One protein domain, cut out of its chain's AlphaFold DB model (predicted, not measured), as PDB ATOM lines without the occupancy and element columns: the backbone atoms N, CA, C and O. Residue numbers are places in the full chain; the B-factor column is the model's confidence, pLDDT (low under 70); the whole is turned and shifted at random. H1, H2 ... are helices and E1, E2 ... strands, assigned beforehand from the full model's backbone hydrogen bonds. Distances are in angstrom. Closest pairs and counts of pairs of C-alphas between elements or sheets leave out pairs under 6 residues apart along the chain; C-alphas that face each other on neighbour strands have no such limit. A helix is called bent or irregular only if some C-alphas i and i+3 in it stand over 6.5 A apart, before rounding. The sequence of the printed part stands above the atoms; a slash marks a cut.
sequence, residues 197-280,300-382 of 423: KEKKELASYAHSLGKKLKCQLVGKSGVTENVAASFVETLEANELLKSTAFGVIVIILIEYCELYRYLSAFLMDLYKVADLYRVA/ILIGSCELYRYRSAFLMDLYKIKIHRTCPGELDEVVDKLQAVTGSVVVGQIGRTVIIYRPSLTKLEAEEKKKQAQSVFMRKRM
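This is residues 197 to 280 and 300 to 382 of the 423 residues of the protein "CRM domain-containing protein" of Punica granatum (UniProt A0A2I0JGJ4). A small, strongly twisted sheet of four strands lies between helices, H1 over one face and H4 with residues 227 to 242 of the very long H2 over the other, and two helical arms leave this body in different directions. Residues 261 to 280 of H2 stick out and add to the longest axis, residues 367 to 382 of H5 stick out as a second arm, and H3 is off the sheet, near H2. The 167 printed residues, of mixed class, have five named helices and four named strands in the order H1 E1 H2 H3 E2 H4 E3 E4 H5; the mixed sheet runs E1 E2 E4 E3. The whole is extended, with a radius of gyration of the C-alphas of 23.9 A and spans of 87 by 50 by 27 A.

H1, residues 197 to 212, is on the sheet of E1, residues 215 to 218, E2, residues 316 to 323, E4, residues 353 to 359, and E3, residues 345 to 350. Its height over the sheet is 7.9 A, and its closest C-alphas to E3 are Lys 199 and Val 347, 5.2 A. E1 and E2 are parallel, with N 216 and O 320 3.0 A apart. E2 and E4 are antiparallel, with N 319 and O 356 at 2.9 A. E3 and E4 form an antiparallel hairpin, with N 347 and O 355 at 2.9 A. H2, residues 225 to 280, runs along the strands over E2, at 26 degrees to it on the local plane. H4, residues 331 to 342, lies over E4, on the opposite face from H1. Three layers result: H2 and H4, the sheet, and H1. E2, H4 and E3 form a split strand-helix-strand unit, two strands running the same way with E4 between them, its crossover right-handed. Residues 228 to 232 of H2 alone touch residues 338 to 342 of H4, closest at the C-alphas of Val 232 and Thr 342, 6.1 A, at a steep tilt of 58 degrees. H3, residues 300 to 311, and H5, residues 361 to 382, are not on the sheet. Each O i to N i+4 pair is within hydrogen-bond range in H2, H4 and H5, against 10 of 12 in H1 and 7 of 8 in H3.

H1 begins at C-alpha 197, (-31.638, 29.144, -37.703), and is irregular, C-alphas 208 and 211 being 8.9 A apart. H2 measures 79.7 A and H5 31.8 A, ending at C-alpha 382, (-20.167, -1.191, -32.222).

Residues 281 to 299 are not printed, and C-alphas 280 and 300 are 31.6 A apart. Of the links printed whole, none is long. Low confidence includes residues 238 to 251 and 300 to 316.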
ATOM      1  N   LYS A 197     -31.520  28.511 -39.020       91.94
ATOM      2  CA  LYS A 197     -31.638  29.144 -37.703       91.94
ATOM      3  C   LYS A 197     -30.383  29.933 -37.322       91.94
ATOM      4  O   LYS A 197     -30.488  31.093 -36.940       91.94
ATOM      5  N   GLU A 198     -29.202  29.334 -37.468       87.81
ATOM      6  CA  GLU A 198     -27.934  30.007 -37.162       87.81
ATOM      7  C   GLU A 198     -27.685  31.196 -38.092       87.81
ATOM      8  O   GLU A 198     -27.207  32.235 -37.643       87.81
ATOM      9  N   LYS A 199     -28.043  31.076 -39.378       92.12
ATOM     10  CA  LYS A 199     -27.965  32.197 -40.323       92.12
ATOM     11  C   LYS A 199     -28.852  33.359 -39.875       92.12
ATOM     12  O   LYS A 199     -28.373  34.487 -39.826       92.12
ATOM     13  N   LYS A 200     -30.098  33.087 -39.475       93.69
ATOM     14  CA  LYS A 200     -31.032  34.111 -38.976       93.69
ATOM     15  C   LYS A 200     -30.525  34.781 -37.696       93.69
ATOM     16  O   LYS A 200     -30.560  36.005 -37.591       93.69
ATOM     17  N   GLU A 201     -29.993  34.007 -36.751       90.94
ATOM     18  CA  GLU A 201     -29.406  34.539 -35.513       90.94
ATOM     19  C   GLU A 201     -28.179  35.423 -35.790       90.94
ATOM     20  O   GLU A 201     -28.062  36.518 -35.239       90.94
ATOM     21  N   LEU A 202     -27.287  34.989 -36.684       92.38
ATOM     22  CA  LEU A 202     -26.108  35.766 -37.072       92.38
ATOM     23  C   LEU A 202     -26.476  37.033 -37.851       92.38
ATOM     24  O   LEU A 202     -25.852  38.072 -37.632       92.38
ATOM     25  N   ALA A 203     -27.486  36.970 -38.723       92.44
ATOM     26  CA  ALA A 203     -28.003  38.133 -39.432       92.44
ATOM     27  C   ALA A 203     -28.564  39.154 -38.435       92.44
ATOM     28  O   ALA A 203     -28.115  40.299 -38.411       92.44
ATOM     29  N   SER A 204     -29.465  38.723 -37.544       92.19
ATOM     30  CA  SER A 204     -30.042  39.566 -36.488       92.19
ATOM     31  C   SER A 204     -28.960  40.207 -35.611       92.19
ATOM     32  O   SER A 204     -28.962  41.420 -35.381       92.19
ATOM     33  N   TYR A 205     -27.959  39.422 -35.201       89.69
ATOM     34  CA  TYR A 205     -26.828  39.942 -34.444       89.69
ATOM     35  C   TYR A 205     -26.046  40.998 -35.238       89.69
ATOM     36  O   TYR A 205     -25.744  42.064 -34.702       89.69
ATOM     37  N   ALA A 206     -25.779  40.773 -36.526       90.19
ATOM     38  CA  ALA A 206     -25.096  41.745 -37.374       90.19
ATOM     39  C   ALA A 206     -25.882  43.060 -37.540       90.19
ATOM     40  O   ALA A 206     -25.277  44.135 -37.526       90.19
ATOM     41  N   HIS A 207     -27.214  42.997 -37.623       88.75
ATOM     42  CA  HIS A 207     -28.073  44.183 -37.612       88.75
ATOM     43  C   HIS A 207     -27.964  44.950 -36.289       88.75
ATOM     44  O   HIS A 207     -27.776  46.165 -36.312       88.75
ATOM     45  N   SER A 208     -27.964  44.253 -35.145       89.31
ATOM     46  CA  SER A 208     -27.816  44.882 -33.820       89.31
ATOM     47  C   SER A 208     -26.477  45.610 -33.626       89.31
ATOM     48  O   SER A 208     -26.377  46.567 -32.856       89.31
ATOM     49  N   LEU A 209     -25.431  45.182 -34.346       85.50
ATOM     50  CA  LEU A 209     -24.135  45.860 -34.346       85.50
ATOM     51  C   LEU A 209     -24.183  47.180 -35.128       85.50
ATOM     52  O   LEU A 209     -23.448  48.110 -34.788       85.50
ATOM     53  N   GLY A 210     -25.041  47.292 -36.148       87.25
ATOM     54  CA  GLY A 210     -25.277  48.522 -36.902       87.25
ATOM     55  C   GLY A 210     -23.985  49.173 -37.406       87.25
ATOM     56  O   GLY A 210     -23.249  48.593 -38.207       87.25
ATOM     57  N   LYS A 211     -23.703  50.389 -36.919       86.50
ATOM     58  CA  LYS A 211     -22.511  51.190 -37.264       86.50
ATOM     59  C   LYS A 211     -21.213  50.691 -36.603       86.50
ATOM     60  O   LYS A 211     -20.132  51.106 -37.005       86.50
ATOM     61  N   LYS A 212     -21.291  49.804 -35.602       83.31
ATOM     62  CA  LYS A 212     -20.114  49.239 -34.911       83.31
ATOM     63  C   LYS A 212     -19.420  48.156 -35.733       83.31
ATOM     64  O   LYS A 212     -18.257  47.848 -35.481       83.31
ATOM     65  N   LEU A 213     -20.129  47.560 -36.693       84.88
ATOM     66  CA  LEU A 213     -19.562  46.562 -37.586       84.88
ATOM     67  C   LEU A 213     -18.755  47.269 -38.676       84.88
ATOM     68  O   LEU A 213     -19.302  48.062 -39.445       84.88
ATOM     69  N   LYS A 214     -17.448  46.989 -38.743       84.75
ATOM     70  CA  LYS A 214     -16.561  47.582 -39.748       84.75
ATOM     71  C   LYS A 214     -17.083  47.239 -41.145       84.75
ATOM     72  O   LYS A 214     -17.177  46.068 -41.506       84.75
ATOM     73  N   CYS A 215     -17.427  48.275 -41.904       88.25
ATOM     74  CA  CYS A 215     -17.886  48.148 -43.278       88.25
ATOM     75  C   CYS A 215     -16.700  48.339 -44.222       88.25
ATOM     76  O   CYS A 215     -16.041  49.379 -44.180       88.25
ATOM     77  N   GLN A 216     -16.423  47.352 -45.066       92.25
ATOM     78  CA  GLN A 216     -15.374  47.444 -46.078       92.25
ATOM     79  C   GLN A 216     -16.011  47.550 -47.464       92.25
ATOM     80  O   GLN A 216     -17.009  46.893 -47.763       92.25
ATOM     81  N   LEU A 217     -15.468  48.439 -48.291       94.31
ATOM     82  CA  LEU A 217     -16.036  48.793 -49.587       94.31
ATOM     83  C   LEU A 217     -15.315  48.036 -50.706       94.31
ATOM     84  O   LEU A 217     -14.100  48.154 -50.850       94.31
ATOM     85  N   VAL A 218     -16.068  47.313 -51.536       95.88
ATOM     86  CA  VAL A 218     -15.573  46.780 -52.812       95.88
ATOM     87  C   VAL A 218     -15.771  47.853 -53.875       95.88
ATOM     88  O   VAL A 218     -16.898  48.267 -54.155       95.88
ATOM     89  N   GLY A 219     -14.656  48.341 -54.419       95.00
ATOM     90  CA  GLY A 219     -14.628  49.439 -55.378       95.00
ATOM     91  C   GLY A 219     -15.063  49.053 -56.795       95.00
ATOM     92  O   GLY A 219     -15.521  47.947 -57.073       95.00
ATOM     93  N   LYS A 220     -14.875  49.995 -57.723       95.75
ATOM     94  CA  LYS A 220     -15.274  49.860 -59.134       95.75
ATOM     95  C   LYS A 220     -14.502  48.786 -59.904       95.75
ATOM     96  O   LYS A 220     -14.946  48.378 -60.958       95.75
ATOM     97  N   SER A 221     -13.346  48.350 -59.411       94.50
ATOM     98  CA  SER A 221     -12.565  47.259 -60.009       94.50
ATOM     99  C   SER A 221     -13.115  45.869 -59.671       94.50
ATOM    100  O   SER A 221     -12.588  44.871 -60.152       94.50
ATOM    101  N   GLY A 222     -14.133  45.796 -58.810       94.00
ATOM    102  CA  GLY A 222     -14.667  44.548 -58.284       94.00
ATOM    103  C   GLY A 222     -13.710  43.821 -57.347       94.00
ATOM    104  O   GLY A 222     -12.814  44.424 -56.747       94.00
ATOM    105  N   VAL A 223     -13.935  42.515 -57.187       94.94
ATOM    106  CA  VAL A 223     -13.135  41.646 -56.310       94.94
ATOM    107  C   VAL A 223     -11.831  41.304 -57.018       94.94
ATOM    108  O   VAL A 223     -11.752  40.343 -57.792       94.94
ATOM    109  N   THR A 224     -10.814  42.123 -56.780       95.62
ATOM    110  CA  THR A 224      -9.432  41.833 -57.170       95.62
ATOM    111  C   THR A 224      -8.756  40.970 -56.107       95.62
ATOM    112  O   THR A 224      -9.205  40.907 -54.960       95.62
ATOM    113  N   GLU A 225      -7.658  40.311 -56.470       94.00
ATOM    114  CA  GLU A 225      -6.864  39.511 -55.528       94.00
ATOM    115  C   GLU A 225      -6.351  40.358 -54.359       94.00
ATOM    116  O   GLU A 225      -6.386  39.906 -53.222       94.00
ATOM    117  N   ASN A 226      -5.981  41.619 -54.599       93.88
ATOM    118  CA  ASN A 226      -5.568  42.546 -53.543       93.88
ATOM    119  C   ASN A 226      -6.709  42.848 -52.565       93.88
ATOM    120  O   ASN A 226      -6.496  42.880 -51.355       93.88
ATOM    121  N   VAL A 227      -7.926  43.061 -53.081       93.06
ATOM    122  CA  VAL A 227      -9.113  43.282 -52.243       93.06
ATOM    123  C   VAL A 227      -9.375  42.039 -51.398       93.06
ATOM    124  O   VAL A 227      -9.529  42.144 -50.184       93.06
ATOM    125  N   ALA A 228      -9.336  40.858 -52.010       91.88
ATOM    126  CA  ALA A 228      -9.486  39.596 -51.305       91.88
ATOM    127  C   ALA A 228      -8.400  39.349 -50.244       91.88
ATOM    128  O   ALA A 228      -8.729  38.993 -49.115       91.88
ATOM    129  N   ALA A 229      -7.127  39.582 -50.564       91.75
ATOM    130  CA  ALA A 229      -6.024  39.449 -49.619       91.75
ATOM    131  C   ALA A 229      -6.205  40.402 -48.430       91.75
ATOM    132  O   ALA A 229      -6.098  39.975 -47.286       91.75
ATOM    133  N   SER A 230      -6.600  41.654 -48.688       91.00
ATOM    134  CA  SER A 230      -6.882  42.622 -47.622       91.00
ATOM    135  C   SER A 230      -8.057  42.201 -46.730       91.00
ATOM    136  O   SER A 230      -8.054  42.481 -45.530       91.00
ATOM    137  N   PHE A 231      -9.058  41.513 -47.293       89.38
ATOM    138  CA  PHE A 231     -10.162  40.944 -46.523       89.38
ATOM    139  C   PHE A 231      -9.672  39.829 -45.609       89.38
ATOM    140  O   PHE A 231      -9.971  39.855 -44.419       89.38
ATOM    141  N   VAL A 232      -8.908  38.878 -46.150       88.44
ATOM    142  CA  VAL A 232      -8.346  37.753 -45.390       88.44
ATOM    143  C   VAL A 232      -7.423  38.256 -44.278       88.44
ATOM    144  O   VAL A 232      -7.568  37.833 -43.136       88.44
ATOM    145  N   GLU A 233      -6.560  39.224 -44.573       87.56
ATOM    146  CA  GLU A 233      -5.666  39.841 -43.591       87.56
ATOM    147  C   GLU A 233      -6.450  40.578 -42.495       87.56
ATOM    148  O   GLU A 233      -6.148  40.444 -41.312       87.56
ATOM    149  N   THR A 234      -7.507  41.314 -42.855       85.19
ATOM    150  CA  THR A 234      -8.363  41.990 -41.863       85.19
ATOM    151  C   THR A 234      -9.123  40.981 -40.998       85.19
ATOM    152  O   THR A 234      -9.266  41.195 -39.791       85.19
ATOM    153  N   LEU A 235      -9.596  39.885 -41.604       80.00
ATOM    154  CA  LEU A 235     -10.227  38.753 -40.925       80.00
ATOM    155  C   LEU A 235      -9.296  38.171 -39.863       80.00
ATOM    156  O   LEU A 235      -9.660  38.116 -38.690       80.00
ATOM    157  N   GLU A 236      -8.070  37.851 -40.255       77.75
ATOM    158  CA  GLU A 236      -7.055  37.273 -39.376       77.75
ATOM    159  C   GLU A 236      -6.582  38.263 -38.302       77.75
ATOM    160  O   GLU A 236      -6.440  37.903 -37.135       77.75
ATOM    161  N   ALA A 237      -6.413  39.542 -38.642       74.06
ATOM    162  CA  ALA A 237      -6.023  40.566 -37.679       74.06
ATOM    163  C   ALA A 237      -7.091  40.787 -36.596       74.06
ATOM    164  O   ALA A 237      -6.755  40.989 -35.429       74.06
ATOM    165  N   ASN A 238      -8.378  40.726 -36.942       68.56
ATOM    166  CA  ASN A 238      -9.451  40.857 -35.956       68.56
ATOM    167  C   ASN A 238      -9.605  39.602 -35.088       68.56
ATOM    168  O   ASN A 238      -9.917  39.741 -33.903       68.56
ATOM    169  N   GLU A 239      -9.320  38.408 -35.618       63.81
ATOM    170  CA  GLU A 239      -9.143  37.201 -34.800       63.81
ATOM    171  C   GLU A 239      -8.013  37.410 -33.780       63.81
ATOM    172  O   GLU A 239      -8.191  37.169 -32.581       63.81
ATOM    173  N   LEU A 240      -6.873  37.951 -34.224       51.06
ATOM    174  CA  LEU A 240      -5.700  38.187 -33.381       51.06
ATOM    175  C   LEU A 240      -5.932  39.265 -32.317       51.06
ATOM    176  O   LEU A 240      -5.601  39.048 -31.151       51.06
ATOM    177  N   LEU A 241      -6.541  40.398 -32.662       49.69
ATOM    178  CA  LEU A 241      -6.816  41.483 -31.713       49.69
ATOM    179  C   LEU A 241      -7.827  41.066 -30.646       49.69
ATOM    180  O   LEU A 241      -7.674  41.397 -29.469       49.69
ATOM    181  N   LYS A 242      -8.833  40.275 -31.026       54.81
ATOM    182  CA  LYS A 242      -9.754  39.703 -30.048       54.81
ATOM    183  C   LYS A 242      -9.066  38.619 -29.219       54.81
ATOM    184  O   LYS A 242      -9.258  38.609 -28.013       54.81
ATOM    185  N   SER A 243      -8.225  37.761 -29.804       50.47
ATOM    186  CA  SER A 243      -7.504  36.716 -29.057       50.47
ATOM    187  C   SER A 243      -6.467  37.274 -28.078       50.47
ATOM    188  O   SER A 243      -6.283  36.710 -27.005       50.47
ATOM    189  N   THR A 244      -5.835  38.405 -28.393       51.06
ATOM    190  CA  THR A 244      -4.861  39.071 -27.517       51.06
ATOM    191  C   THR A 244      -5.551  39.839 -26.402       51.06
ATOM    192  O   THR A 244      -5.194  39.647 -25.245       51.06
ATOM    193  N   ALA A 245      -6.595  40.623 -26.696       56.81
ATOM    194  CA  ALA A 245      -7.396  41.273 -25.656       56.81
ATOM    195  C   ALA A 245      -8.050  40.241 -24.725       56.81
ATOM    196  O   ALA A 245      -8.031  40.387 -23.504       56.81
ATOM    197  N   PHE A 246      -8.572  39.155 -25.295       58.97
ATOM    198  CA  PHE A 246      -9.140  38.059 -24.524       58.97
ATOM    199  C   PHE A 246      -8.063  37.282 -23.765       58.97
ATOM    200  O   PHE A 246      -8.285  36.912 -22.622       58.97
ATOM    201  N   GLY A 247      -6.878  37.094 -24.346       58.09
ATOM    202  CA  GLY A 247      -5.716  36.516 -23.678       58.09
ATOM    203  C   GLY A 247      -5.300  37.333 -22.459       58.09
ATOM    204  O   GLY A 247      -5.116  36.767 -21.390       58.09
ATOM    205  N   VAL A 248      -5.256  38.662 -22.575       62.75
ATOM    206  CA  VAL A 248      -4.988  39.564 -21.446       62.75
ATOM    207  C   VAL A 248      -6.088  39.456 -20.388       62.75
ATOM    208  O   VAL A 248      -5.774  39.313 -19.213       62.75
ATOM    209  N   ILE A 249      -7.368  39.437 -20.777       66.38
ATOM    210  CA  ILE A 249      -8.483  39.248 -19.831       66.38
ATOM    211  C   ILE A 249      -8.398  37.880 -19.141       66.38
ATOM    212  O   ILE A 249      -8.585  37.798 -17.933       66.38
ATOM    213  N   VAL A 250      -8.091  36.809 -19.873       63.06
ATOM    214  CA  VAL A 250      -7.948  35.458 -19.319       63.06
ATOM    215  C   VAL A 250      -6.745  35.376 -18.388       63.06
ATOM    216  O   VAL A 250      -6.874  34.789 -17.323       63.06
ATOM    217  N   ILE A 251      -5.610  35.989 -18.729       68.00
ATOM    218  CA  ILE A 251      -4.438  36.066 -17.845       68.00
ATOM    219  C   ILE A 251      -4.799  36.819 -16.562       68.00
ATOM    220  O   ILE A 251      -4.552  36.298 -15.479       68.00
ATOM    221  N   ILE A 252      -5.474  37.969 -16.669       70.81
ATOM    222  CA  ILE A 252      -5.958  38.724 -15.505       70.81
ATOM    223  C   ILE A 252      -6.909  37.868 -14.666       70.81
ATOM    224  O   ILE A 252      -6.783  37.844 -13.450       70.81
ATOM    225  N   LEU A 253      -7.842  37.136 -15.284       70.94
ATOM    226  CA  LEU A 253      -8.779  36.259 -14.576       70.94
ATOM    227  C   LEU A 253      -8.092  35.045 -13.939       70.94
ATOM    228  O   LEU A 253      -8.525  34.611 -12.876       70.94
ATOM    229  N   ILE A 254      -7.042  34.498 -14.557       69.69
ATOM    230  CA  ILE A 254      -6.229  33.415 -13.991       69.69
ATOM    231  C   ILE A 254      -5.451  33.930 -12.785       69.69
ATOM    232  O   ILE A 254      -5.507  33.298 -11.735       69.69
ATOM    233  N   GLU A 255      -4.794  35.087 -12.894       72.81
ATOM    234  CA  GLU A 255      -4.136  35.732 -11.754       72.81
ATOM    235  C   GLU A 255      -5.144  36.040 -10.644       72.81
ATOM    236  O   GLU A 255      -4.877  35.759  -9.478       72.81
ATOM    237  N   TYR A 256      -6.342  36.520 -10.996       76.69
ATOM    238  CA  TYR A 256      -7.422  36.736 -10.036       76.69
ATOM    239  C   TYR A 256      -7.885  35.429  -9.392       76.69
ATOM    240  O   TYR A 256      -8.130  35.416  -8.192       76.69
ATOM    241  N   CYS A 257      -7.988  34.332 -10.148       70.31
ATOM    242  CA  CYS A 257      -8.363  33.015  -9.632       70.31
ATOM    243  C   CYS A 257      -7.288  32.418  -8.724       70.31
ATOM    244  O   CYS A 257      -7.640  31.828  -7.708       70.31
ATOM    245  N   GLU A 258      -6.005  32.566  -9.054       72.94
ATOM    246  CA  GLU A 258      -4.892  32.163  -8.187       72.94
ATOM    247  C   GLU A 258      -4.911  32.978  -6.893       72.94
ATOM    248  O   GLU A 258      -4.917  32.405  -5.802       72.94
ATOM    249  N   LEU A 259      -5.063  34.304  -6.993       76.19
ATOM    250  CA  LEU A 259      -5.256  35.178  -5.836       76.19
ATOM    251  C   LEU A 259      -6.478  34.744  -5.011       76.19
ATOM    252  O   LEU A 259      -6.418  34.710  -3.784       76.19
ATOM    253  N   TYR A 260      -7.567  34.346  -5.673       71.69
ATOM    254  CA  TYR A 260      -8.771  33.833  -5.026       71.69
ATOM    255  C   TYR A 260      -8.548  32.469  -4.376       71.69
ATOM    256  O   TYR A 260      -9.100  32.202  -3.315       71.69
ATOM    257  N   ARG A 261      -7.718  31.604  -4.965       75.31
ATOM    258  CA  ARG A 261      -7.306  30.327  -4.372       75.31
ATOM    259  C   ARG A 261      -6.556  30.583  -3.075       75.31
ATOM    260  O   ARG A 261      -6.921  30.003  -2.054       75.31
ATOM    261  N   TYR A 262      -5.588  31.497  -3.094       76.06
ATOM    262  CA  TYR A 262      -4.868  31.929  -1.898       76.06
ATOM    263  C   TYR A 262      -5.807  32.549  -0.860       76.06
ATOM    264  O   TYR A 262      -5.758  32.167   0.308       76.06
ATOM    265  N   LEU A 263      -6.714  33.431  -1.282       72.88
ATOM    266  CA  LEU A 263      -7.688  34.062  -0.396       72.88
ATOM    267  C   LEU A 263      -8.670  33.043   0.192       72.88
ATOM    268  O   LEU A 263      -8.995  33.124   1.368       72.88
ATOM    269  N   SER A 264      -9.115  32.057  -0.586       76.00
ATOM    270  CA  SER A 264     -10.020  30.999  -0.129       76.00
ATOM    271  C   SER A 264      -9.341  30.043   0.851       76.00
ATOM    272  O   SER A 264      -9.956  29.659   1.841       76.00
ATOM    273  N   ALA A 265      -8.063  29.710   0.636       77.25
ATOM    274  CA  ALA A 265      -7.271  28.934   1.584       77.25
ATOM    275  C   ALA A 265      -7.072  29.715   2.892       77.25
ATOM    276  O   ALA A 265      -7.316  29.183   3.973       77.25
ATOM    277  N   PHE A 266      -6.737  31.004   2.789       76.81
ATOM    278  CA  PHE A 266      -6.603  31.900   3.934       76.81
ATOM    279  C   PHE A 266      -7.922  32.068   4.706       76.81
ATOM    280  O   PHE A 266      -7.940  31.988   5.931       76.81
ATOM    281  N   LEU A 267      -9.043  32.238   3.999       71.81
ATOM    282  CA  LEU A 267     -10.380  32.320   4.591       71.81
ATOM    283  C   LEU A 267     -10.794  31.006   5.251       71.81
ATOM    284  O   LEU A 267     -11.418  31.052   6.303       71.81
ATOM    285  N   MET A 268     -10.438  29.852   4.683       73.88
ATOM    286  CA  MET A 268     -10.676  28.547   5.307       73.88
ATOM    287  C   MET A 268      -9.878  28.379   6.599       73.88
ATOM    288  O   MET A 268     -10.400  27.841   7.573       73.88
ATOM    289  N   ASP A 269      -8.636  28.856   6.641       79.12
ATOM    290  CA  ASP A 269      -7.840  28.827   7.866       79.12
ATOM    291  C   ASP A 269      -8.374  29.817   8.912       79.12
ATOM    292  O   ASP A 269      -8.507  29.451  10.079       79.12
ATOM    293  N   LEU A 270      -8.822  31.007   8.500       69.81
ATOM    294  CA  LEU A 270      -9.596  31.921   9.350       69.81
ATOM    295  C   LEU A 270     -10.896  31.289   9.854       69.81
ATOM    296  O   LEU A 270     -11.251  31.494  11.008       69.81
ATOM    297  N   TYR A 271     -11.592  30.507   9.026       73.69
ATOM    298  CA  TYR A 271     -12.828  29.828   9.411       73.69
ATOM    299  C   TYR A 271     -12.567  28.750  10.461       73.69
ATOM    300  O   TYR A 271     -13.312  28.654  11.428       73.69
ATOM    301  N   LYS A 272     -11.473  27.989  10.332       78.25
ATOM    302  CA  LYS A 272     -11.044  27.037  11.370       78.25
ATOM    303  C   LYS A 272     -10.712  27.753  12.675       78.25
ATOM    304  O   LYS A 272     -11.101  27.281  13.738       78.25
ATOM    305  N   VAL A 273     -10.028  28.899  12.607       70.88
ATOM    306  CA  VAL A 273      -9.735  29.730  13.788       70.88
ATOM    307  C   VAL A 273     -11.024  30.288  14.397       70.88
ATOM    308  O   VAL A 273     -11.179  30.268  15.615       70.88
ATOM    309  N   ALA A 274     -11.973  30.731  13.572       67.62
ATOM    310  CA  ALA A 274     -13.270  31.229  14.009       67.62
ATOM    311  C   ALA A 274     -14.137  30.123  14.626       67.62
ATOM    312  O   ALA A 274     -14.767  30.373  15.643       67.62
ATOM    313  N   ASP A 275     -14.135  28.904  14.081       72.69
ATOM    314  CA  ASP A 275     -14.810  27.744  14.676       72.69
ATOM    315  C   ASP A 275     -14.158  27.334  16.001       72.69
ATOM    316  O   ASP A 275     -14.872  27.042  16.960       72.69
ATOM    317  N   LEU A 276     -12.825  27.404  16.117       67.81
ATOM    318  CA  LEU A 276     -12.129  27.259  17.402       67.81
ATOM    319  C   LEU A 276     -12.576  28.331  18.411       67.81
ATOM    320  O   LEU A 276     -12.867  28.008  19.562       67.81
ATOM    321  N   TYR A 277     -12.704  29.588  17.979       58.31
ATOM    322  CA  TYR A 277     -13.234  30.675  18.807       58.31
ATOM    323  C   TYR A 277     -14.710  30.478  19.163       58.31
ATOM    324  O   TYR A 277     -15.130  30.783  20.274       58.31
ATOM    325  N   ARG A 278     -15.514  29.936  18.249       62.38
ATOM    326  CA  ARG A 278     -16.941  29.682  18.460       62.38
ATOM    327  C   ARG A 278     -17.169  28.540  19.439       62.38
ATOM    328  O   ARG A 278     -18.110  28.609  20.219       62.38
ATOM    329  N   VAL A 279     -16.308  27.519  19.424       64.00
ATOM    330  CA  VAL A 279     -16.275  26.463  20.446       64.00
ATOM    331  C   VAL A 279     -15.838  27.041  21.794       64.00
ATOM    332  O   VAL A 279     -16.463  26.718  22.796       64.00
ATOM    333  N   ALA A 280     -14.870  27.964  21.820       55.69
ATOM    334  CA  ALA A 280     -14.450  28.648  23.049       55.69
ATOM    335  C   ALA A 280     -15.515  29.607  23.627       55.69
ATOM    336  O   ALA A 280     -15.568  29.806  24.836       55.69
ATOM    337  N   ILE A 300     -21.809  32.194  -6.272       64.25
ATOM    338  CA  ILE A 300     -21.842  33.226  -7.323       64.25
ATOM    339  C   ILE A 300     -20.528  33.240  -8.123       64.25
ATOM    340  O   ILE A 300     -20.537  33.383  -9.349       64.25
ATOM    341  N   LEU A 301     -19.393  33.035  -7.459       58.91
ATOM    342  CA  LEU A 301     -18.077  33.105  -8.097       58.91
ATOM    343  C   LEU A 301     -17.747  31.871  -8.944       58.91
ATOM    344  O   LEU A 301     -17.193  32.013 -10.036       58.91
ATOM    345  N   ILE A 302     -18.149  30.676  -8.500       63.19
ATOM    346  CA  ILE A 302     -17.990  29.441  -9.287       63.19
ATOM    347  C   ILE A 302     -18.876  29.488 -10.540       63.19
ATOM    348  O   ILE A 302     -18.401  29.182 -11.635       63.19
ATOM    349  N   GLY A 303     -20.128  29.946 -10.412       58.19
ATOM    350  CA  GLY A 303     -21.029  30.109 -11.559       58.19
ATOM    351  C   GLY A 303     -20.524  31.133 -12.582       58.19
ATOM    352  O   GLY A 303     -20.661  30.935 -13.789       58.19
ATOM    353  N   SER A 304     -19.864  32.194 -12.114       55.84
ATOM    354  CA  SER A 304     -19.277  33.208 -12.993       55.84
ATOM    355  C   SER A 304     -18.141  32.631 -13.851       55.84
ATOM    356  O   SER A 304     -18.078  32.911 -15.046       55.84
ATOM    357  N   CYS A 305     -17.287  31.762 -13.295       52.25
ATOM    358  CA  CYS A 305     -16.162  31.168 -14.032       52.25
ATOM    359  C   CYS A 305     -16.590  30.258 -15.200       52.25
ATOM    360  O   CYS A 305     -15.969  30.307 -16.266       52.25
ATOM    361  N   GLU A 306     -17.647  29.451 -15.054       53.31
ATOM    362  CA  GLU A 306     -18.140  28.615 -16.165       53.31
ATOM    363  C   GLU A 306     -18.768  29.443 -17.294       53.31
ATOM    364  O   GLU A 306     -18.596  29.118 -18.475       53.31
ATOM    365  N   LEU A 307     -19.418  30.560 -16.952       52.22
ATOM    366  CA  LEU A 307     -20.023  31.465 -17.926       52.22
ATOM    367  C   LEU A 307     -18.965  32.134 -18.823       52.22
ATOM    368  O   LEU A 307     -19.162  32.261 -20.035       52.22
ATOM    369  N   TYR A 308     -17.807  32.497 -18.260       52.72
ATOM    370  CA  TYR A 308     -16.682  33.037 -19.035       52.72
ATOM    371  C   TYR A 308     -16.058  31.989 -19.964       52.72
ATOM    372  O   TYR A 308     -15.711  32.300 -21.108       52.72
ATOM    373  N   ARG A 309     -15.987  30.724 -19.532       47.03
ATOM    374  CA  ARG A 309     -15.427  29.631 -20.341       47.03
ATOM    375  C   ARG A 309     -16.266  29.330 -21.588       47.03
ATOM    376  O   ARG A 309     -15.699  29.048 -22.639       47.03
ATOM    377  N   TYR A 310     -17.591  29.471 -21.508       47.75
ATOM    378  CA  TYR A 310     -18.484  29.306 -22.663       47.75
ATOM    379  C   TYR A 310     -18.461  30.491 -23.633       47.75
ATOM    380  O   TYR A 310     -18.570  30.301 -24.845       47.75
ATOM    381  N   ARG A 311     -18.256  31.714 -23.133       46.38
ATOM    382  CA  ARG A 311     -18.229  32.918 -23.977       46.38
ATOM    383  C   ARG A 311     -16.932  33.065 -24.789       46.38
ATOM    384  O   ARG A 311     -16.913  33.774 -25.787       46.38
ATOM    385  N   SER A 312     -15.883  32.342 -24.393       44.31
ATOM    386  CA  SER A 312     -14.553  32.339 -25.027       44.31
ATOM    387  C   SER A 312     -14.483  31.529 -26.332       44.31
ATOM    388  O   SER A 312     -13.605  31.762 -27.157       44.31
ATOM    389  N   ALA A 313     -15.387  30.564 -26.532       45.97
ATOM    390  CA  ALA A 313     -15.343  29.633 -27.667       45.97
ATOM    391  C   ALA A 313     -16.083  30.135 -28.923       45.97
ATOM    392  O   ALA A 313     -16.077  29.469 -29.957       45.97
ATOM    393  N   PHE A 314     -16.715  31.307 -28.847       49.84
ATOM    394  CA  PHE A 314     -17.496  31.898 -29.933       49.84
ATOM    395  C   PHE A 314     -16.898  33.237 -30.364       49.84
ATOM    396  O   PHE A 314     -17.567  34.266 -30.401       49.84
ATOM    397  N   LEU A 315     -15.611  33.230 -30.699       52.38
ATOM    398  CA  LEU A 315     -15.024  34.304 -31.490       52.38
ATOM    399  C   LEU A 315     -15.550  34.153 -32.918       52.38
ATOM    400  O   LEU A 315     -15.111  33.305 -33.686       52.38
ATOM    401  N   MET A 316     -16.622  34.891 -33.193       63.12
ATOM    402  CA  MET A 316     -17.292  34.926 -34.482       63.12
ATOM    403  C   MET A 316     -16.844  36.166 -35.246       63.12
ATOM    404  O   MET A 316     -16.907  37.289 -34.733       63.12
ATOM    405  N   ASP A 317     -16.406  35.952 -36.480       80.44
ATOM    406  CA  ASP A 317     -15.945  37.002 -37.371       80.44
ATOM    407  C   ASP A 317     -17.025  37.291 -38.404       80.44
ATOM    408  O   ASP A 317     -17.148  36.646 -39.444       80.44
ATOM    409  N   LEU A 318     -17.877  38.247 -38.031       88.06
ATOM    410  CA  LEU A 318     -18.898  38.852 -38.877       88.06
ATOM    411  C   LEU A 318     -18.325  40.084 -39.569       88.06
ATOM    412  O   LEU A 318     -17.673  40.909 -38.926       88.06
ATOM    413  N   TYR A 319     -18.601  40.216 -40.863       91.00
ATOM    414  CA  TYR A 319     -18.129  41.318 -41.697       91.00
ATOM    415  C   TYR A 319     -19.252  41.880 -42.538       91.00
ATOM    416  O   TYR A 319     -20.066  41.137 -43.080       91.00
ATOM    417  N   LYS A 320     -19.251  43.206 -42.679       94.31
ATOM    418  CA  LYS A 320     -20.167  43.939 -43.547       94.31
ATOM    419  C   LYS A 320     -19.393  44.440 -44.759       94.31
ATOM    420  O   LYS A 320     -18.429  45.188 -44.616       94.31
ATOM    421  N   ILE A 321     -19.805  44.026 -45.949       95.62
ATOM    422  CA  ILE A 321     -19.152  44.381 -47.208       95.62
ATOM    423  C   ILE A 321     -20.125  45.190 -48.044       95.62
ATOM    424  O   ILE A 321     -21.164  44.676 -48.439       95.62
ATOM    425  N   LYS A 322     -19.801  46.447 -48.342       96.56
ATOM    426  CA  LYS A 322     -20.592  47.271 -49.263       96.56
ATOM    427  C   LYS A 322     -20.018  47.123 -50.666       96.56
ATOM    428  O   LYS A 322     -18.839  47.389 -50.877       96.56
ATOM    429  N   ILE A 323     -20.834  46.713 -51.628       97.12
ATOM    430  CA  ILE A 323     -20.422  46.565 -53.026       97.12
ATOM    431  C   ILE A 323     -20.859  47.809 -53.790       97.12
ATOM    432  O   ILE A 323     -22.036  48.184 -53.797       97.12
ATOM    433  N   HIS A 324     -19.902  48.488 -54.421       97.06
ATOM    434  CA  HIS A 324     -20.197  49.689 -55.188       97.06
ATOM    435  C   HIS A 324     -21.137  49.382 -56.368       97.06
ATOM    436  O   HIS A 324     -21.086  48.306 -56.964       97.06
ATOM    437  N   ARG A 325     -21.994  50.343 -56.747       95.69
ATOM    438  CA  ARG A 325     -22.946  50.181 -57.868       95.69
ATOM    439  C   ARG A 325     -22.260  49.938 -59.211       95.69
ATOM    440  O   ARG A 325     -22.812  49.264 -60.063       95.69
ATOM    441  N   THR A 326     -21.051  50.462 -59.372       96.44
ATOM    442  CA  THR A 326     -20.239  50.318 -60.591       96.44
ATOM    443  C   THR A 326     -19.272  49.132 -60.527       96.44
ATOM    444  O   THR A 326     -18.271  49.138 -61.240       96.44
ATOM    445  N   CYS A 327     -19.465  48.195 -59.596       94.94
ATOM    446  CA  CYS A 327     -18.690  46.960 -59.582       94.94
ATOM    447  C   CYS A 327     -19.026  46.165 -60.855       94.94
ATOM    448  O   CYS A 327     -20.214  46.016 -61.145       94.94
ATOM    449  N   PRO A 328     -18.033  45.685 -61.619       92.12
ATOM    450  CA  PRO A 328     -18.279  44.785 -62.732       92.12
ATOM    451  C   PRO A 328     -18.822  43.465 -62.184       92.12
ATOM    452  O   PRO A 328     -18.288  42.941 -61.202       92.12
ATOM    453  N   GLY A 329     -19.864  42.948 -62.827       93.69
ATOM    454  CA  GLY A 329     -20.539  41.715 -62.434       93.69
ATOM    455  C   GLY A 329     -21.829  41.949 -61.656       93.69
ATOM    456  O   GLY A 329     -22.085  43.029 -61.104       93.69
ATOM    457  N   GLU A 330     -22.656  40.915 -61.642       95.81
ATOM    458  CA  GLU A 330     -23.865  40.893 -60.830       95.81
ATOM    459  C   GLU A 330     -23.503  40.725 -59.352       95.81
ATOM    460  O   GLU A 330     -22.417  40.264 -58.991       95.81
ATOM    461  N   LEU A 331     -24.405  41.162 -58.471       96.00
ATOM    462  CA  LEU A 331     -24.166  41.116 -57.030       96.00
ATOM    463  C   LEU A 331     -23.863  39.684 -56.566       96.00
ATOM    464  O   LEU A 331     -22.937  39.488 -55.784       96.00
ATOM    465  N   ASP A 332     -24.567  38.706 -57.127       96.25
ATOM    466  CA  ASP A 332     -24.442  37.295 -56.767       96.25
ATOM    467  C   ASP A 332     -23.094  36.706 -57.212       96.25
ATOM    468  O   ASP A 332     -22.423  36.039 -56.428       96.25
ATOM    469  N   GLU A 333     -22.602  37.058 -58.404       96.31
ATOM    470  CA  GLU A 333     -21.277  36.633 -58.886       96.31
ATOM    471  C   GLU A 333     -20.143  37.172 -58.000       96.31
ATOM    472  O   GLU A 333     -19.161  36.484 -57.693       96.31
ATOM    473  N   VAL A 334     -20.274  38.430 -57.577       96.31
ATOM    474  CA  VAL A 334     -19.325  39.096 -56.680       96.31
ATOM    475  C   VAL A 334     -19.322  38.417 -55.312       96.31
ATOM    476  O   VAL A 334     -18.255  38.212 -54.726       96.31
ATOM    477  N   VAL A 335     -20.504  38.057 -54.811       96.00
ATOM    478  CA  VAL A 335     -20.692  37.352 -53.543       96.00
ATOM    479  C   VAL A 335     -20.099  35.950 -53.593       96.00
ATOM    480  O   VAL A 335     -19.318  35.604 -52.707       96.00
ATOM    481  N   ASP A 336     -20.372  35.188 -54.648       95.44
ATOM    482  CA  ASP A 336     -19.820  33.848 -54.848       95.44
ATOM    483  C   ASP A 336     -18.293  33.879 -54.917       95.44
ATOM    484  O   ASP A 336     -17.611  33.063 -54.291       95.44
ATOM    485  N   LYS A 337     -17.727  34.874 -55.612       94.94
ATOM    486  CA  LYS A 337     -16.276  35.068 -55.669       94.94
ATOM    487  C   LYS A 337     -15.700  35.435 -54.300       94.94
ATOM    488  O   LYS A 337     -14.669  34.888 -53.912       94.94
ATOM    489  N   LEU A 338     -16.352  36.318 -53.541       94.06
ATOM    490  CA  LEU A 338     -15.938  36.648 -52.171       94.06
ATOM    491  C   LEU A 338     -15.987  35.420 -51.260       94.06
ATOM    492  O   LEU A 338     -15.039  35.176 -50.512       94.06
ATOM    493  N   GLN A 339     -17.055  34.632 -51.337       93.25
ATOM    494  CA  GLN A 339     -17.227  33.400 -50.576       93.25
ATOM    495  C   GLN A 339     -16.143  32.375 -50.925       93.25
ATOM    496  O   GLN A 339     -15.495  31.842 -50.022       93.25
ATOM    497  N   ALA A 340     -15.888  32.151 -52.214       92.00
ATOM    498  CA  ALA A 340     -14.872  31.215 -52.681       92.00
ATOM    499  C   ALA A 340     -13.457  31.619 -52.246       92.00
ATOM    500  O   ALA A 340     -12.680  30.764 -51.829       92.00
ATOM    501  N   VAL A 341     -13.122  32.912 -52.321       91.25
ATOM    502  CA  VAL A 341     -11.766  33.382 -52.010       91.25
ATOM    503  C   VAL A 341     -11.522  33.492 -50.504       91.25
ATOM    504  O   VAL A 341     -10.433  33.177 -50.037       91.25
ATOM    505  N   THR A 342     -12.518  33.917 -49.723       90.62
ATOM    506  CA  THR A 342     -12.353  34.083 -48.266       90.62
ATOM    507  C   THR A 342     -12.648  32.813 -47.467       90.62
ATOM    508  O   THR A 342     -12.267  32.728 -46.301       90.62
ATOM    509  N   GLY A 343     -13.340  31.833 -48.060       90.19
ATOM    510  CA  GLY A 343     -13.852  30.668 -47.334       90.19
ATOM    511  C   GLY A 343     -14.944  31.029 -46.321       90.19
ATOM    512  O   GLY A 343     -15.118  30.329 -45.324       90.19
ATOM    513  N   SER A 344     -15.647  32.142 -46.542       91.94
ATOM    514  CA  SER A 344     -16.712  32.630 -45.659       91.94
ATOM    515  C   SER A 344     -18.091  32.151 -46.120       91.94
ATOM    516  O   SER A 344     -18.260  31.655 -47.229       91.94
ATOM    517  N   VAL A 345     -19.102  32.320 -45.274       93.38
ATOM    518  CA  VAL A 345     -20.506  32.011 -45.578       93.38
ATOM    519  C   VAL A 345     -21.318  33.291 -45.573       93.38
ATOM    520  O   VAL A 345     -21.195  34.097 -44.652       93.38
ATOM    521  N   VAL A 346     -22.174  33.466 -46.573       95.44
ATOM    522  CA  VAL A 346     -23.132  34.573 -46.612       95.44
ATOM    523  C   VAL A 346     -24.229  34.330 -45.582       95.44
ATOM    524  O   VAL A 346     -24.854  33.267 -45.549       95.44
ATOM    525  N   VAL A 347     -24.436  35.321 -44.724       95.62
ATOM    526  CA  VAL A 347     -25.402  35.275 -43.624       95.62
ATOM    527  C   VAL A 347     -26.642  36.096 -43.947       95.62
ATOM    528  O   VAL A 347     -27.745  35.709 -43.581       95.62
ATOM    529  N   GLY A 348     -26.462  37.220 -44.637       95.25
ATOM    530  CA  GLY A 348     -27.549  38.109 -45.014       95.25
ATOM    531  C   GLY A 348     -27.109  39.130 -46.052       95.25
ATOM    532  O   GLY A 348     -25.915  39.395 -46.224       95.25
ATOM    533  N   GLN A 349     -28.087  39.710 -46.731       96.38
ATOM    534  CA  GLN A 349     -27.899  40.689 -47.789       96.38
ATOM    535  C   GLN A 349     -28.879  41.839 -47.574       96.38
ATOM    536  O   GLN A 349     -30.056  41.623 -47.324       96.38
ATOM    537  N   ILE A 350     -28.365  43.065 -47.632       95.12
ATOM    538  CA  ILE A 350     -29.118  44.302 -47.411       95.12
ATOM    539  C   ILE A 350     -28.782  45.244 -48.566       95.12
ATOM    540  O   ILE A 350     -27.742  45.920 -48.569       95.12
ATOM    541  N   GLY A 351     -29.631  45.254 -49.594       95.56
ATOM    542  CA  GLY A 351     -29.358  45.954 -50.848       95.56
ATOM    543  C   GLY A 351     -28.047  45.469 -51.477       95.56
ATOM    544  O   GLY A 351     -27.887  44.290 -51.766       95.56
ATOM    545  N   ARG A 352     -27.070  46.372 -51.654       95.69
ATOM    546  CA  ARG A 352     -25.714  46.031 -52.150       95.69
ATOM    547  C   ARG A 352     -24.701  45.755 -51.041       95.69
ATOM    548  O   ARG A 352     -23.495  45.764 -51.283       95.69
ATOM    549  N   THR A 353     -25.175  45.596 -49.814       96.06
ATOM    550  CA  THR A 353     -24.332  45.259 -48.676       96.06
ATOM    551  C   THR A 353     -24.519  43.796 -48.334       96.06
ATOM    552  O   THR A 353     -25.641  43.334 -48.182       96.06
ATOM    553  N   VAL A 354     -23.421  43.074 -48.182       96.69
ATOM    554  CA  VAL A 354     -23.410  41.639 -47.918       96.69
ATOM    555  C   VAL A 354     -22.777  41.420 -46.558       96.69
ATOM    556  O   VAL A 354     -21.762  42.036 -46.226       96.69
ATOM    557  N   ILE A 355     -23.395  40.562 -45.758       95.19
ATOM    558  CA  ILE A 355     -22.888  40.165 -44.454       95.19
ATOM    559  C   ILE A 355     -22.325  38.759 -44.594       95.19
ATOM    560  O   ILE A 355     -23.060  37.817 -44.900       95.19
ATOM    561  N   ILE A 356     -21.023  38.624 -44.364       94.31
ATOM    562  CA  ILE A 356     -20.331  37.336 -44.414       94.31
ATOM    563  C   ILE A 356     -19.824  36.945 -43.029       94.31
ATOM    564  O   ILE A 356     -19.446  37.795 -42.219       94.31
ATOM    565  N   TYR A 357     -19.821  35.645 -42.770       92.25
ATOM    566  CA  TYR A 357     -19.304  35.032 -41.559       92.25
ATOM    567  C   TYR A 357     -18.177  34.066 -41.894       92.25
ATOM    568  O   TYR A 357     -18.351  33.163 -42.714       92.25
ATOM    569  N   ARG A 358     -17.047  34.214 -41.204       90.06
ATOM    570  CA  ARG A 358     -15.953  33.244 -41.220       90.06
ATOM    571  C   ARG A 358     -15.838  32.618 -39.826       90.06
ATOM    572  O   ARG A 358     -15.678  33.342 -38.843       90.06
ATOM    573  N   PRO A 359     -15.965  31.289 -39.683       83.12
ATOM    574  CA  PRO A 359     -15.602  30.625 -38.445       83.12
ATOM    575  C   PRO A 359     -14.091  30.708 -38.253       83.12
ATOM    576  O   PRO A 359     -13.340  30.449 -39.193       83.12
ATOM    577  N   SER A 360     -13.664  31.010 -37.028       76.62
ATOM    578  CA  SER A 360     -12.246  31.005 -36.683       76.62
ATOM    579  C   SER A 360     -11.630  29.627 -36.939       76.62
ATOM    580  O   SER A 360     -12.272  28.585 -36.733       76.62
ATOM    581  N   LEU A 361     -10.356  29.603 -37.334       72.44
ATOM    582  CA  LEU A 361      -9.620  28.351 -37.561       72.44
ATOM    583  C   LEU A 361      -9.637  27.450 -36.316       72.44
ATOM    584  O   LEU A 361      -9.813  26.237 -36.408       72.44
ATOM    585  N   THR A 362      -9.566  28.058 -35.131       72.56
ATOM    586  CA  THR A 362      -9.637  27.363 -33.838       72.56
ATOM    587  C   THR A 362     -10.973  26.652 -33.612       72.56
ATOM    588  O   THR A 362     -10.993  25.547 -33.065       72.56
ATOM    589  N   LYS A 363     -12.094  27.242 -34.050       72.44
ATOM    590  CA  LYS A 363     -13.419  26.611 -33.973       72.44
ATOM    591  C   LYS A 363     -13.503  25.425 -34.927       72.44
ATOM    592  O   LYS A 363     -14.040  24.385 -34.549       72.44
ATOM    593  N   LEU A 364     -12.935  25.569 -36.122       74.62
ATOM    594  CA  LEU A 364     -12.916  24.516 -37.131       74.62
ATOM    595  C   LEU A 364     -12.126  23.293 -36.636       74.62
ATOM    596  O   LEU A 364     -12.650  22.180 -36.646       74.62
ATOM    597  N   GLU A 365     -10.932  23.500 -36.072       80.88
ATOM    598  CA  GLU A 365     -10.140  22.417 -35.474       80.88
ATOM    599  C   GLU A 365     -10.842  21.742 -34.290       80.88
ATOM    600  O   GLU A 365     -10.776  20.522 -34.122       80.88
ATOM    601  N   ALA A 366     -11.497  22.526 -33.428       78.31
ATOM    602  CA  ALA A 366     -12.210  21.992 -32.274       78.31
ATOM    603  C   ALA A 366     -13.420  21.146 -32.700       78.31
ATOM    604  O   ALA A 366     -13.666  20.078 -32.132       78.31
ATOM    605  N   GLU A 367     -14.162  21.594 -33.714       80.94
ATOM    606  CA  GLU A 367     -15.286  20.850 -34.271       80.94
ATOM    607  C   GLU A 367     -14.824  19.564 -34.966       80.94
ATOM    608  O   GLU A 367     -15.434  18.508 -34.778       80.94
ATOM    609  N   GLU A 368     -13.710  19.614 -35.701       84.56
ATOM    610  CA  GLU A 368     -13.113  18.431 -36.314       84.56
ATOM    611  C   GLU A 368     -12.668  17.417 -35.250       84.56
ATOM    612  O   GLU A 368     -13.051  16.247 -35.311       84.56
ATOM    613  N   LYS A 369     -11.958  17.862 -34.203       88.06
ATOM    614  CA  LYS A 369     -11.571  17.011 -33.063       88.06
ATOM    615  C   LYS A 369     -12.792  16.403 -32.369       88.06
ATOM    616  O   LYS A 369     -12.767  15.229 -31.994       88.06
ATOM    617  N   LYS A 370     -13.888  17.156 -32.237       87.75
ATOM    618  CA  LYS A 370     -15.155  16.661 -31.675       87.75
ATOM    619  C   LYS A 370     -15.783  15.582 -32.561       87.75
ATOM    620  O   LYS A 370     -16.171  14.534 -32.043       87.75
ATOM    621  N   LYS A 371     -15.841  15.794 -33.879       87.81
ATOM    622  CA  LYS A 371     -16.323  14.799 -34.855       87.81
ATOM    623  C   LYS A 371     -15.460  13.537 -34.838       87.81
ATOM    624  O   LYS A 371     -15.993  12.426 -34.789       87.81
ATOM    625  N   GLN A 372     -14.137  13.686 -34.782       89.56
ATOM    626  CA  GLN A 372     -13.207  12.565 -34.646       89.56
ATOM    627  C   GLN A 372     -13.469  11.785 -33.349       89.56
ATOM    628  O   GLN A 372     -13.677  10.572 -33.401       89.56
ATOM    629  N   ALA A 373     -13.566  12.460 -32.200       91.19
ATOM    630  CA  ALA A 373     -13.869  11.824 -30.918       91.19
ATOM    631  C   ALA A 373     -15.227  11.099 -30.925       91.19
ATOM    632  O   ALA A 373     -15.333   9.970 -30.437       91.19
ATOM    633  N   GLN A 374     -16.253  11.701 -31.532       90.12
ATOM    634  CA  GLN A 374     -17.575  11.095 -31.683       90.12
ATOM    635  C   GLN A 374     -17.526   9.838 -32.563       90.12
ATOM    636  O   GLN A 374     -18.116   8.816 -32.208       90.12
ATOM    637  N   SER A 375     -16.779   9.869 -33.669       91.00
ATOM    638  CA  SER A 375     -16.606   8.700 -34.538       91.00
ATOM    639  C   SER A 375     -15.891   7.549 -33.816       91.00
ATOM    640  O   SER A 375     -16.312   6.392 -33.906       91.00
ATOM    641  N   VAL A 376     -14.863   7.859 -33.016       91.12
ATOM    642  CA  VAL A 376     -14.141   6.879 -32.191       91.12
ATOM    643  C   VAL A 376     -15.065   6.289 -31.129       91.12
ATOM    644  O   VAL A 376     -15.044   5.079 -30.892       91.12
ATOM    645  N   PHE A 377     -15.909   7.114 -30.511       91.00
ATOM    646  CA  PHE A 377     -16.892   6.664 -29.534       91.00
ATOM    647  C   PHE A 377     -17.925   5.709 -30.152       91.00
ATOM    648  O   PHE A 377     -18.163   4.630 -29.604       91.00
ATOM    649  N   MET A 378     -18.471   6.035 -31.326       86.31
ATOM    650  CA  MET A 378     -19.420   5.165 -32.034       86.31
ATOM    651  C   MET A 378     -18.780   3.834 -32.448       86.31
ATOM    652  O   MET A 378     -19.369   2.776 -32.225       86.31
ATOM    653  N   ARG A 379     -17.529   3.850 -32.935       88.12
ATOM    654  CA  ARG A 379     -16.773   2.616 -33.226       88.12
ATOM    655  C   ARG A 379     -16.541   1.763 -31.977       88.12
ATOM    656  O   ARG A 379     -16.603   0.540 -32.061       88.12
ATOM    657  N   LYS A 380     -16.299   2.373 -30.809       86.69
ATOM    658  CA  LYS A 380     -16.154   1.629 -29.545       86.69
ATOM    659  C   LYS A 380     -17.452   0.944 -29.115       86.69
ATOM    660  O   LYS A 380     -17.376  -0.151 -28.570       86.69
ATOM    661  N   ARG A 381     -18.622   1.542 -29.370       79.50
ATOM    662  CA  ARG A 381     -19.923   0.929 -29.028       79.50
ATOM    663  C   ARG A 381     -20.330  -0.201 -29.970       79.50
ATOM    664  O   ARG A 381     -21.072  -1.078 -29.550       79.50
ATOM    665  N   MET A 382     -19.844  -0.182 -31.209       76.00
ATOM    666  CA  MET A 382     -20.167  -1.191 -32.222       76.00
ATOM    667  C   MET A 382     -19.185  -2.358 -32.280       76.00
ATOM    668  O   MET A 382     -19.413  -3.280 -33.055       76.00
TER     669      MET A 382